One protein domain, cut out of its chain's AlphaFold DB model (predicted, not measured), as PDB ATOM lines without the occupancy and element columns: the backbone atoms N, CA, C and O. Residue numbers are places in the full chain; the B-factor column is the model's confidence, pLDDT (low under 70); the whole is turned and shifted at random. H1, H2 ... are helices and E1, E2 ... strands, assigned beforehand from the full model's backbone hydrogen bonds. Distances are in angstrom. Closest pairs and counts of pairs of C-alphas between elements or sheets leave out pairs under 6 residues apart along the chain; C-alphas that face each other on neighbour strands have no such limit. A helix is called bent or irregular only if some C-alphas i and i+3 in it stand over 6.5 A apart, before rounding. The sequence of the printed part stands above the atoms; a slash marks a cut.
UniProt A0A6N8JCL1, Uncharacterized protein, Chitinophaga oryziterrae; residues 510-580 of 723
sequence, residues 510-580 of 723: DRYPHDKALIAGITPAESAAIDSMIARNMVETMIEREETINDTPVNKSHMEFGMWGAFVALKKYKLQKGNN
ATOM      1  N   ASP A 510     -18.269 -35.661   7.908       97.69
ATOM      2  CA  ASP A 510     -18.816 -34.637   7.018       97.69
ATOM      3  C   ASP A 510     -19.179 -33.382   7.818       97.69
ATOM      4  O   ASP A 510     -19.597 -33.459   8.983       97.69
ATOM      5  N   ARG A 511     -18.982 -32.218   7.200       97.50
ATOM      6  CA  ARG A 511     -19.305 -30.899   7.751       97.50
ATOM      7  C   ARG A 511     -20.163 -30.123   6.763       97.50
ATOM      8  O   ARG A 511     -19.815 -30.007   5.586       97.50
ATOM      9  N   TYR A 512     -21.259 -29.578   7.265       97.56
ATOM     10  CA  TYR A 512     -22.245 -28.794   6.520       97.56
ATOM     11  C   TYR A 512     -22.176 -27.314   6.940       97.56
ATOM     12  O   TYR A 512     -21.395 -26.975   7.833       97.56
ATOM     13  N   PRO A 513     -22.971 -26.390   6.365       97.50
ATOM     14  CA  PRO A 513     -22.854 -24.965   6.680       97.50
ATOM     15  C   PRO A 513     -23.068 -24.664   8.167       97.50
ATOM     16  O   PRO A 513     -22.327 -23.883   8.757       97.50
ATOM     17  N   HIS A 514     -24.006 -25.358   8.818       96.75
ATOM     18  CA  HIS A 514     -24.242 -25.243  10.262       96.75
ATOM     19  C   HIS A 514     -23.107 -25.813  11.135       96.75
ATOM     20  O   HIS A 514     -23.097 -25.570  12.341       96.75
ATOM     21  N   ASP A 515     -22.141 -26.528  10.552       96.81
ATOM     22  CA  ASP A 515     -20.934 -27.023  11.221       96.81
ATOM     23  C   ASP A 515     -19.731 -26.082  11.036       96.81
ATOM     24  O   ASP A 515     -18.613 -26.459  11.383       96.81
ATOM     25  N   LYS A 516     -19.926 -24.861  10.507       95.75
ATOM     26  CA  LYS A 516     -18.848 -23.900  10.187       95.75
ATOM     27  C   LYS A 516     -17.798 -23.753  11.293       95.75
ATOM     28  O   LYS A 516     -16.612 -23.663  11.003       95.75
ATOM     29  N   ALA A 517     -18.221 -23.757  12.558       94.88
ATOM     30  CA  ALA A 517     -17.331 -23.620  13.713       94.88
ATOM     31  C   ALA A 517     -16.310 -24.768  13.868       94.88
ATOM     32  O   ALA A 517     -15.313 -24.604  14.564       94.88
ATOM     33  N   LEU A 518     -16.550 -25.921  13.237       94.94
ATOM     34  CA  LEU A 518     -15.671 -27.092  13.254       94.94
ATOM     35  C   LEU A 518     -14.653 -27.096  12.102       94.94
ATOM     36  O   LEU A 518     -13.811 -27.991  12.050       94.94
ATOM     37  N   ILE A 519     -14.740 -26.136  11.177       94.69
ATOM     38  CA  ILE A 519     -13.918 -26.085   9.968       94.69
ATOM     39  C   ILE A 519     -12.761 -25.111  10.194       94.69
ATOM     40  O   ILE A 519     -12.954 -23.911  10.401       94.69
ATOM     41  N   ALA A 520     -11.536 -25.631  10.165       92.00
ATOM     42  CA  ALA A 520     -10.332 -24.835  10.366       92.00
ATOM     43  C   ALA A 520      -9.852 -24.188   9.057       92.00
ATOM     44  O   ALA A 520      -9.941 -24.783   7.988       92.00
ATOM     45  N   GLY A 521      -9.269 -22.988   9.146       90.50
ATOM     46  CA  GLY A 521      -8.586 -22.351   8.013       90.50
ATOM     47  C   GLY A 521      -9.494 -21.695   6.965       90.50
ATOM     48  O   GLY A 521      -9.001 -21.348   5.894       90.50
ATOM     49  N   ILE A 522     -10.783 -21.492   7.264       95.19
ATOM     50  CA  ILE A 522     -11.701 -20.765   6.377       95.19
ATOM     51  C   ILE A 522     -11.329 -19.283   6.282       95.19
ATOM     52  O   ILE A 522     -10.990 -18.633   7.276       95.19
ATOM     53  N   THR A 523     -11.405 -18.723   5.076       95.75
ATOM     54  CA  THR A 523     -11.140 -17.290   4.866       95.75
ATOM     55  C   THR A 523     -12.339 -16.434   5.299       95.75
ATOM     56  O   THR A 523     -13.466 -16.931   5.327       95.75
ATOM     57  N   PRO A 524     -12.172 -15.126   5.582       96.75
ATOM     58  CA  PRO A 524     -13.311 -14.249   5.875       96.75
ATOM     59  C   PRO A 524     -14.361 -14.212   4.753       96.75
ATOM     60  O   PRO A 524     -15.559 -14.193   5.030       96.75
ATOM     61  N   ALA A 525     -13.921 -14.245   3.491       96.12
ATOM     62  CA  ALA A 525     -14.813 -14.256   2.331       96.12
ATOM     63  C   ALA A 525     -15.625 -15.557   2.237       96.12
ATOM     64  O   ALA A 525     -16.826 -15.523   1.981       96.12
ATOM     65  N   GLU A 526     -14.981 -16.694   2.492       97.44
ATOM     66  CA  GLU A 526     -15.646 -17.994   2.555       97.44
ATOM     67  C   GLU A 526     -16.610 -18.081   3.744       97.44
ATOM     68  O   GLU A 526     -17.736 -18.541   3.588       97.44
ATOM     69  N   SER A 527     -16.216 -17.584   4.920       97.31
ATOM     70  CA  SER A 527     -17.093 -17.546   6.097       97.31
ATOM     71  C   SER A 527     -18.389 -16.781   5.803       97.31
ATOM     72  O   SER A 527     -19.469 -17.275   6.119       97.31
ATOM     73  N   ALA A 528     -18.295 -15.634   5.118       96.88
ATOM     74  CA  ALA A 528     -19.460 -14.867   4.678       96.88
ATOM     75  C   ALA A 528     -20.310 -15.617   3.634       96.88
ATOM     76  O   ALA A 528     -21.539 -15.525   3.653       96.88
ATOM     77  N   ALA A 529     -19.679 -16.381   2.736       97.69
ATOM     78  CA  ALA A 529     -20.389 -17.241   1.792       97.69
ATOM     79  C   ALA A 529     -21.166 -18.352   2.521       97.69
ATOM     80  O   ALA A 529     -22.352 -18.536   2.247       97.69
ATOM     81  N   ILE A 530     -20.550 -19.024   3.500       97.94
ATOM     82  CA  ILE A 530     -21.201 -20.051   4.330       97.94
ATOM     83  C   ILE A 530     -22.354 -19.446   5.153       97.94
ATOM     84  O   ILE A 530     -23.429 -20.039   5.223       97.94
ATOM     85  N   ASP A 531     -22.195 -18.242   5.710       96.94
ATOM     86  CA  ASP A 531     -23.291 -17.539   6.399       96.94
ATOM     87  C   ASP A 531     -24.464 -17.241   5.460       96.94
ATOM     88  O   ASP A 531     -25.630 -17.395   5.829       96.94
ATOM     89  N   SER A 532     -24.166 -16.879   4.212       96.81
ATOM     90  CA  SER A 532     -25.187 -16.695   3.184       96.81
ATOM     91  C   SER A 532     -25.897 -18.007   2.826       96.81
ATOM     92  O   SER A 532     -27.107 -17.999   2.600       96.81
ATOM     93  N   MET A 533     -25.182 -19.138   2.817       97.12
ATOM     94  CA  MET A 533     -25.774 -20.469   2.625       97.12
ATOM     95  C   MET A 533     -26.755 -20.807   3.753       97.12
ATOM     96  O   MET A 533     -27.873 -21.237   3.467       97.12
ATOM     97  N   ILE A 534     -26.385 -20.547   5.012       96.50
ATOM     98  CA  ILE A 534     -27.272 -20.731   6.173       96.50
ATOM     99  C   ILE A 534     -28.524 -19.857   6.034       96.50
ATOM    100  O   ILE A 534     -29.641 -20.361   6.129       96.50
ATOM    101  N   ALA A 535     -28.362 -18.565   5.732       96.12
ATOM    102  CA  ALA A 535     -29.483 -17.632   5.571       96.12
ATOM    103  C   ALA A 535     -30.441 -18.014   4.423       96.12
ATOM    104  O   ALA A 535     -31.615 -17.647   4.445       96.12
ATOM    105  N   ARG A 536     -29.950 -18.753   3.422       95.19
ATOM    106  CA  ARG A 536     -30.723 -19.263   2.278       95.19
ATOM    107  C   ARG A 536     -31.253 -20.687   2.484       95.19
ATOM    108  O   ARG A 536     -31.774 -21.265   1.537       95.19
ATOM    109  N   ASN A 537     -31.126 -21.255   3.688       95.94
ATOM    110  CA  ASN A 537     -31.497 -22.640   4.010       95.94
ATOM    111  C   ASN A 537     -30.802 -23.695   3.126       95.94
ATOM    112  O   ASN A 537     -31.352 -24.763   2.864       95.94
ATOM    113  N   MET A 538     -29.572 -23.432   2.677       95.00
ATOM    114  CA  MET A 538     -28.765 -24.383   1.904       95.00
ATOM    115  C   MET A 538     -28.100 -25.425   2.821       95.00
ATOM    116  O   MET A 538     -26.880 -25.551   2.853       95.00
ATOM    117  N   VAL A 539     -28.896 -26.164   3.592       93.69
ATOM    118  CA  VAL A 539     -28.413 -26.979   4.722       93.69
ATOM    119  C   VAL A 539     -27.625 -28.232   4.318       93.69
ATOM    120  O   VAL A 539     -26.735 -28.646   5.053       93.69
ATOM    121  N   GLU A 540     -27.908 -28.819   3.151       95.00
ATOM    122  CA  GLU A 540     -27.341 -30.113   2.722       95.00
ATOM    123  C   GLU A 540     -26.020 -30.001   1.953       95.00
ATOM    124  O   GLU A 540     -25.432 -31.005   1.550       95.00
ATOM    125  N   THR A 541     -25.527 -28.779   1.746       95.19
ATOM    126  CA  THR A 541     -24.312 -28.566   0.957       95.19
ATOM    127  C   THR A 541     -23.079 -28.958   1.768       95.19
ATOM    128  O   THR A 541     -22.717 -28.277   2.721       95.19
ATOM    129  N   MET A 542     -22.411 -30.046   1.391       96.06
ATOM    130  CA  MET A 542     -21.172 -30.473   2.047       96.06
ATOM    131  C   MET A 542     -20.070 -29.415   1.864       96.06
ATOM    132  O   MET A 542     -19.763 -29.031   0.736       96.06
ATOM    133  N   ILE A 543     -19.463 -28.970   2.966       97.81
ATOM    134  CA  ILE A 543     -18.336 -28.025   2.962       97.81
ATOM    135  C   ILE A 543     -17.014 -28.777   3.099       97.81
ATOM    136  O   ILE A 543     -16.079 -28.537   2.344       97.81
ATOM    137  N   GLU A 544     -16.936 -29.730   4.024       98.06
ATOM    138  CA  GLU A 544     -15.709 -30.481   4.287       98.06
ATOM    139  C   GLU A 544     -16.027 -31.958   4.528       98.06
ATOM    140  O   GLU A 544     -17.048 -32.295   5.131       98.06
ATOM    141  N   ARG A 545     -15.138 -32.840   4.064       97.81
ATOM    142  CA  ARG A 545     -15.137 -34.265   4.402       97.81
ATOM    143  C   ARG A 545     -13.733 -34.711   4.762       97.81
ATOM    144  O   ARG A 545     -12.806 -34.532   3.975       97.81
ATOM    145  N   GLU A 546     -13.605 -35.364   5.903       97.00
ATOM    146  CA  GLU A 546     -12.394 -36.057   6.331       97.00
ATOM    147  C   GLU A 546     -12.645 -37.566   6.358       97.00
ATOM    148  O   GLU A 546     -13.676 -38.026   6.846       97.00
ATOM    149  N   GLU A 547     -11.715 -38.346   5.818       97.81
ATOM    150  CA  GLU A 547     -11.790 -39.801   5.757       97.81
ATOM    151  C   GLU A 547     -10.576 -40.430   6.441       97.81
ATOM    152  O   GLU A 547      -9.424 -40.107   6.122       97.81
ATOM    153  N   THR A 548     -10.846 -41.359   7.358       97.44
ATOM    154  CA  THR A 548      -9.832 -42.165   8.040       97.44
ATOM    155  C   THR A 548     -10.048 -43.654   7.776       97.44
ATOM    156  O   THR A 548     -11.183 -44.115   7.627       97.44
ATOM    157  N   ILE A 549      -8.952 -44.410   7.713       97.00
ATOM    158  CA  ILE A 549      -8.949 -45.879   7.675       97.00
ATOM    159  C   ILE A 549      -8.214 -46.363   8.919       97.00
ATOM    160  O   ILE A 549      -7.049 -46.017   9.107       97.00
ATOM    161  N   ASN A 550      -8.890 -47.133   9.776       95.00
ATOM    162  CA  ASN A 550      -8.387 -47.545  11.093       95.00
ATOM    163  C   ASN A 550      -7.789 -46.348  11.860       95.00
ATOM    164  O   ASN A 550      -6.634 -46.371  12.280       95.00
ATOM    165  N   ASP A 551      -8.562 -45.256  11.922       93.88
ATOM    166  CA  ASP A 551      -8.210 -43.964  12.531       93.88
ATOM    167  C   ASP A 551      -7.016 -43.212  11.914       93.88
ATOM    168  O   ASP A 551      -6.688 -42.111  12.349       93.88
ATOM    169  N   THR A 552      -6.411 -43.729  10.845       95.75
ATOM    170  CA  THR A 552      -5.360 -43.025  10.102       95.75
ATOM    171  C   THR A 552      -5.981 -42.129   9.024       95.75
ATOM    172  O   THR A 552      -6.709 -42.653   8.177       95.75
ATOM    173  N   PRO A 553      -5.705 -40.808   8.989       94.75
ATOM    174  CA  PRO A 553      -6.187 -39.922   7.930       94.75
ATOM    175  C   PRO A 553      -5.669 -40.350   6.559       94.75
ATOM    176  O   PRO A 553      -4.463 -40.504   6.355       94.75
ATOM    177  N   VAL A 554      -6.579 -40.522   5.603       96.94
ATOM    178  CA  VAL A 554      -6.230 -40.921   4.229       96.94
ATOM    179  C   VAL A 554      -6.606 -39.869   3.203       96.94
ATOM    180  O   VAL A 554      -5.883 -39.686   2.221       96.94
ATOM    181  N   ASN A 555      -7.705 -39.152   3.424       96.62
ATOM    182  CA  ASN A 555      -8.184 -38.147   2.496       96.62
ATOM    183  C   ASN A 555      -8.950 -37.058   3.242       96.62
ATOM    184  O   ASN A 555      -9.727 -37.342   4.148       96.62
ATOM    185  N   LYS A 556      -8.764 -35.815   2.819       96.88
ATOM    186  CA  LYS A 556      -9.582 -34.688   3.239       96.88
ATOM    187  C   LYS A 556      -9.946 -33.872   2.008       96.88
ATOM    188  O   LYS A 556      -9.096 -33.613   1.158       96.88
ATOM    189  N   SER A 557     -11.213 -33.506   1.889       97.00
ATOM    190  CA  SER A 557     -11.727 -32.692   0.794       97.00
ATOM    191  C   SER A 557     -12.466 -31.484   1.334       97.00
ATOM    192  O   SER A 557     -13.252 -31.623   2.268       97.00
ATOM    193  N   HIS A 558     -12.251 -30.332   0.710       97.50
ATOM    194  CA  HIS A 558     -12.836 -29.062   1.123       97.50
ATOM    195  C   HIS A 558     -13.431 -28.336  -0.084       97.50
ATOM    196  O   HIS A 558     -12.748 -28.124  -1.089       97.50
ATOM    197  N   MET A 559     -14.708 -27.983  -0.001       97.50
ATOM    198  CA  MET A 559     -15.454 -27.218  -0.993       97.50
ATOM    199  C   MET A 559     -15.513 -25.763  -0.523       97.50
ATOM    200  O   MET A 559     -16.336 -25.407   0.313       97.50
ATOM    201  N   GLU A 560     -14.627 -24.924  -1.055       97.38
ATOM    202  CA  GLU A 560     -14.599 -23.494  -0.739       97.38
ATOM    203  C   GLU A 560     -15.670 -22.776  -1.561       97.38
ATOM    204  O   GLU A 560     -15.607 -22.769  -2.794       97.38
ATOM    205  N   PHE A 561     -16.630 -22.146  -0.888       97.44
ATOM    206  CA  PHE A 561     -17.693 -21.364  -1.520       97.44
ATOM    207  C   PHE A 561     -17.361 -19.870  -1.547       97.44
ATOM    208  O   PHE A 561     -16.695 -19.337  -0.660       97.44
ATOM    209  N   GLY A 562     -17.856 -19.184  -2.579       96.75
ATOM    210  CA  GLY A 562     -17.717 -17.742  -2.753       96.75
ATOM    211  C   GLY A 562     -19.043 -17.065  -3.090       96.75
ATOM    212  O   GLY A 562     -19.987 -17.705  -3.556       96.75
ATOM    213  N   MET A 563     -19.100 -15.753  -2.860       95.62
ATOM    214  CA  MET A 563     -20.211 -14.901  -3.289       95.62
ATOM    215  C   MET A 563     -19.994 -14.426  -4.730       95.62
ATOM    216  O   MET A 563     -18.953 -13.851  -5.042       95.62
ATOM    217  N   TRP A 564     -21.003 -14.617  -5.578       93.69
ATOM    218  CA  TRP A 564     -21.006 -14.282  -7.005       93.69
ATOM    219  C   TRP A 564     -22.143 -13.296  -7.288       93.69
ATOM    220  O   TRP A 564     -23.193 -13.633  -7.833       93.69
ATOM    221  N   GLY A 565     -21.982 -12.062  -6.805       88.56
ATOM    222  CA  GLY A 565     -23.069 -11.086  -6.784       88.56
ATOM    223  C   GLY A 565     -24.191 -11.528  -5.839       88.56
ATOM    224  O   GLY A 565     -24.007 -11.554  -4.623       88.56
ATOM    225  N   ALA A 566     -25.359 -11.860  -6.393       86.69
ATOM    226  CA  ALA A 566     -26.556 -12.179  -5.616       86.69
ATOM    227  C   ALA A 566     -26.654 -13.645  -5.158       86.69
ATOM    228  O   ALA A 566     -27.510 -13.944  -4.327       86.69
ATOM    229  N   PHE A 567     -25.803 -14.552  -5.648       91.62
ATOM    230  CA  PHE A 567     -25.835 -15.971  -5.276       91.62
ATOM    231  C   PHE A 567     -24.500 -16.451  -4.696       91.62
ATOM    232  O   PHE A 567     -23.481 -15.767  -4.766       91.62
ATOM    233  N   VAL A 568     -24.530 -17.623  -4.064       95.62
ATOM    234  CA  VAL A 568     -23.362 -18.319  -3.513       95.62
ATOM    235  C   VAL A 568     -23.145 -19.590  -4.320       95.62
ATOM    236  O   VAL A 568     -24.103 -20.304  -4.608       95.62
ATOM    237  N   ALA A 569     -21.905 -19.857  -4.712       96.12
ATOM    238  CA  ALA A 569     -21.554 -21.033  -5.500       96.12
ATOM    239  C   ALA A 569     -20.115 -21.468  -5.222       96.12
ATOM    240  O   ALA A 569     -19.314 -20.715  -4.656       96.12
ATOM    241  N   LEU A 570     -19.803 -22.705  -5.611       96.81
ATOM    242  CA  LEU A 570     -18.494 -23.312  -5.410       96.81
ATOM    243  C   LEU A 570     -17.411 -22.474  -6.098       96.81
ATOM    244  O   LEU A 570     -17.549 -22.104  -7.259       96.81
ATOM    245  N   LYS A 571     -16.324 -22.186  -5.395       96.44
ATOM    246  CA  LYS A 571     -15.179 -21.450  -5.929       96.44
ATOM    247  C   LYS A 571     -13.975 -22.360  -6.116       96.44
ATOM    248  O   LYS A 571     -13.352 -22.325  -7.168       96.44
ATOM    249  N   LYS A 572     -13.650 -23.193  -5.128       95.69
ATOM    250  CA  LYS A 572     -12.543 -24.155  -5.229       95.69
ATOM    251  C   LYS A 572     -12.943 -25.496  -4.653       95.69
ATOM    252  O   LYS A 572     -13.666 -25.565  -3.663       95.69
ATOM    253  N   TYR A 573     -12.398 -26.556  -5.228       95.75
ATOM    254  CA  TYR A 573     -12.392 -27.866  -4.595       95.75
ATOM    255  C   TYR A 573     -10.962 -28.239  -4.256       95.75
ATOM    256  O   TYR A 573     -10.107 -28.287  -5.139       95.75
ATOM    257  N   LYS A 574     -10.697 -28.498  -2.980       94.94
ATOM    258  CA  LYS A 574      -9.361 -28.777  -2.466       94.94
ATOM    259  C   LYS A 574      -9.273 -30.198  -1.946       94.94
ATOM    260  O   LYS A 574     -10.249 -30.739  -1.425       94.94
ATOM    261  N   LEU A 575      -8.099 -30.797  -2.094       95.19
ATOM    262  CA  LEU A 575      -7.814 -32.157  -1.658       95.19
ATOM    263  C   LEU A 575      -6.525 -32.203  -0.849       95.19
ATOM    264  O   LEU A 575      -5.534 -31.559  -1.180       95.19
ATOM    265  N   GLN A 576      -6.527 -33.045   0.171       95.25
ATOM    266  CA  GLN A 576      -5.364 -33.437   0.944       95.25
ATOM    267  C   GLN A 576      -5.334 -34.965   0.996       95.25
ATOM    268  O   GLN A 576      -6.309 -35.601   1.387       95.25
ATOM    269  N   LYS A 577      -4.208 -35.563   0.592       94.81
ATOM    270  CA  LYS A 577      -3.985 -37.015   0.670       94.81
ATOM    271  C   LYS A 577      -3.073 -37.329   1.847       94.81
ATOM    272  O   LYS A 577      -1.923 -36.885   1.848       94.81
ATOM    273  N   GLY A 578      -3.561 -38.105   2.810       92.38
ATOM    274  CA  GLY A 578      -2.875 -38.347   4.079       92.38
ATOM    275  C   GLY A 578      -2.472 -37.036   4.761       92.38
ATOM    276  O   GLY A 578      -3.257 -36.092   4.832       92.38
ATOM    277  N   ASN A 579      -1.212 -36.942   5.184       88.56
ATOM    278  CA  ASN A 579      -0.670 -35.763   5.872       88.56
ATOM    279  C   ASN A 579      -0.017 -34.730   4.936       88.56
ATOM    280  O   ASN A 579       0.694 -33.844   5.403       88.56
ATOM    281  N   ASN A 580      -0.208 -34.846   3.618       92.31
ATOM    282  CA  ASN A 580       0.338 -33.871   2.676       92.31
ATOM    283  C   ASN A 580      -0.396 -32.528   2.768       92.31
ATOM    284  O   ASN A 580      -1.557 -32.473   3.170       92.31
TER     285      ASN A 580
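AT A GLANCE: This is residues 510 to 580 of the 723 residues of an uncharacterized protein of Chitinophaga oryziterrae (UniProt A0A6N8JCL1). A long, narrow sheet of three antiparallel strands makes the length of this domain, and two short helices gather at one part of it. H2 packs slantwise over one face toward the E2 and E3 turn, H1 packs on H2, and no named helix covers the part where E1 turns into E2. The 71 printed residues hold two named helices and three named strands in the order H1 H2 E1 E2 E3, with sheet order E1 - E2 - E3. The class is mixed, helices and strands. The whole is compact, with a radius of gyration of the C-alphas of 12.8 A, and its outline is a rod spanning 42 by 19 by 16 A.

IN THESE COORDINATES: H1, residues 513 to 518, begins at C-alpha 513 (-22.854, -24.965, 6.680). It is irregular, with C-alphas 514 and 517 7.9 A apart. H2, residues 524 to 535, is 16.5 A long from first to last C-alpha. E1, residues 544 to 549, is 17.2 A long and begins at C-alpha 544 (-15.709, -30.481, 4.287). E2, residues 552 to 564, is the longest strand at 36.9 A. E3, residues 567 to 577, is 30.9 A long and ends at C-alpha 577 (-3.985, -37.015, 0.670).

HOW THE PARTS SIT: The strands form a meander, each the antiparallel neighbour of the one before, with E1 and E3 as edge strands. The hairpin E1 and E2 stands at 172 degrees between directions, with N 547 and O 555 2.8 A apart, within hydrogen-bond range. The hairpin E2 and E3 stands at 159 degrees, with N 558 and O 574 3.0 A apart, also within that range. Residues 510 to 511 pair antiparallel with residues 544 to 545 of E1. H2 is on the sheet at a height over the sheet of 8.6 A; its closest C-alphas to E2 are those of Ala 529 and Gly 562, 5.3 A apart. It lies over E3 and only just not over E2, on which 2 of its C-alphas fall. Its line is only just slantwise to the strands, at 59.9 degrees to E3 on the local plane. H1 and H2 form a helical hairpin; they touch, the closest C-alphas being those of Pro 513 and Ile 530, 5.7 A apart. They run opposite ways at a steep tilt of 43 degrees. H1 is only just not on the sheet, with 4 pairs of C-alphas within 10 A, and is apart from E1, E2 and E3. In H2 every O i to N i+4 pair is within hydrogen-bond range; in H1 0 of 2 are, beside 2 of 3 O i to N i+3 pairs.

THE WHOLE: The two C-alphas farthest apart are those of Asn 550 and Gly 565, at 43.2 A. The printed part has no cut and no long link. The link from H2 to E1, 8 residues, is short; the others are tight. The mean pLDDT of the printed part is 95.6, and no printed residue is under 70.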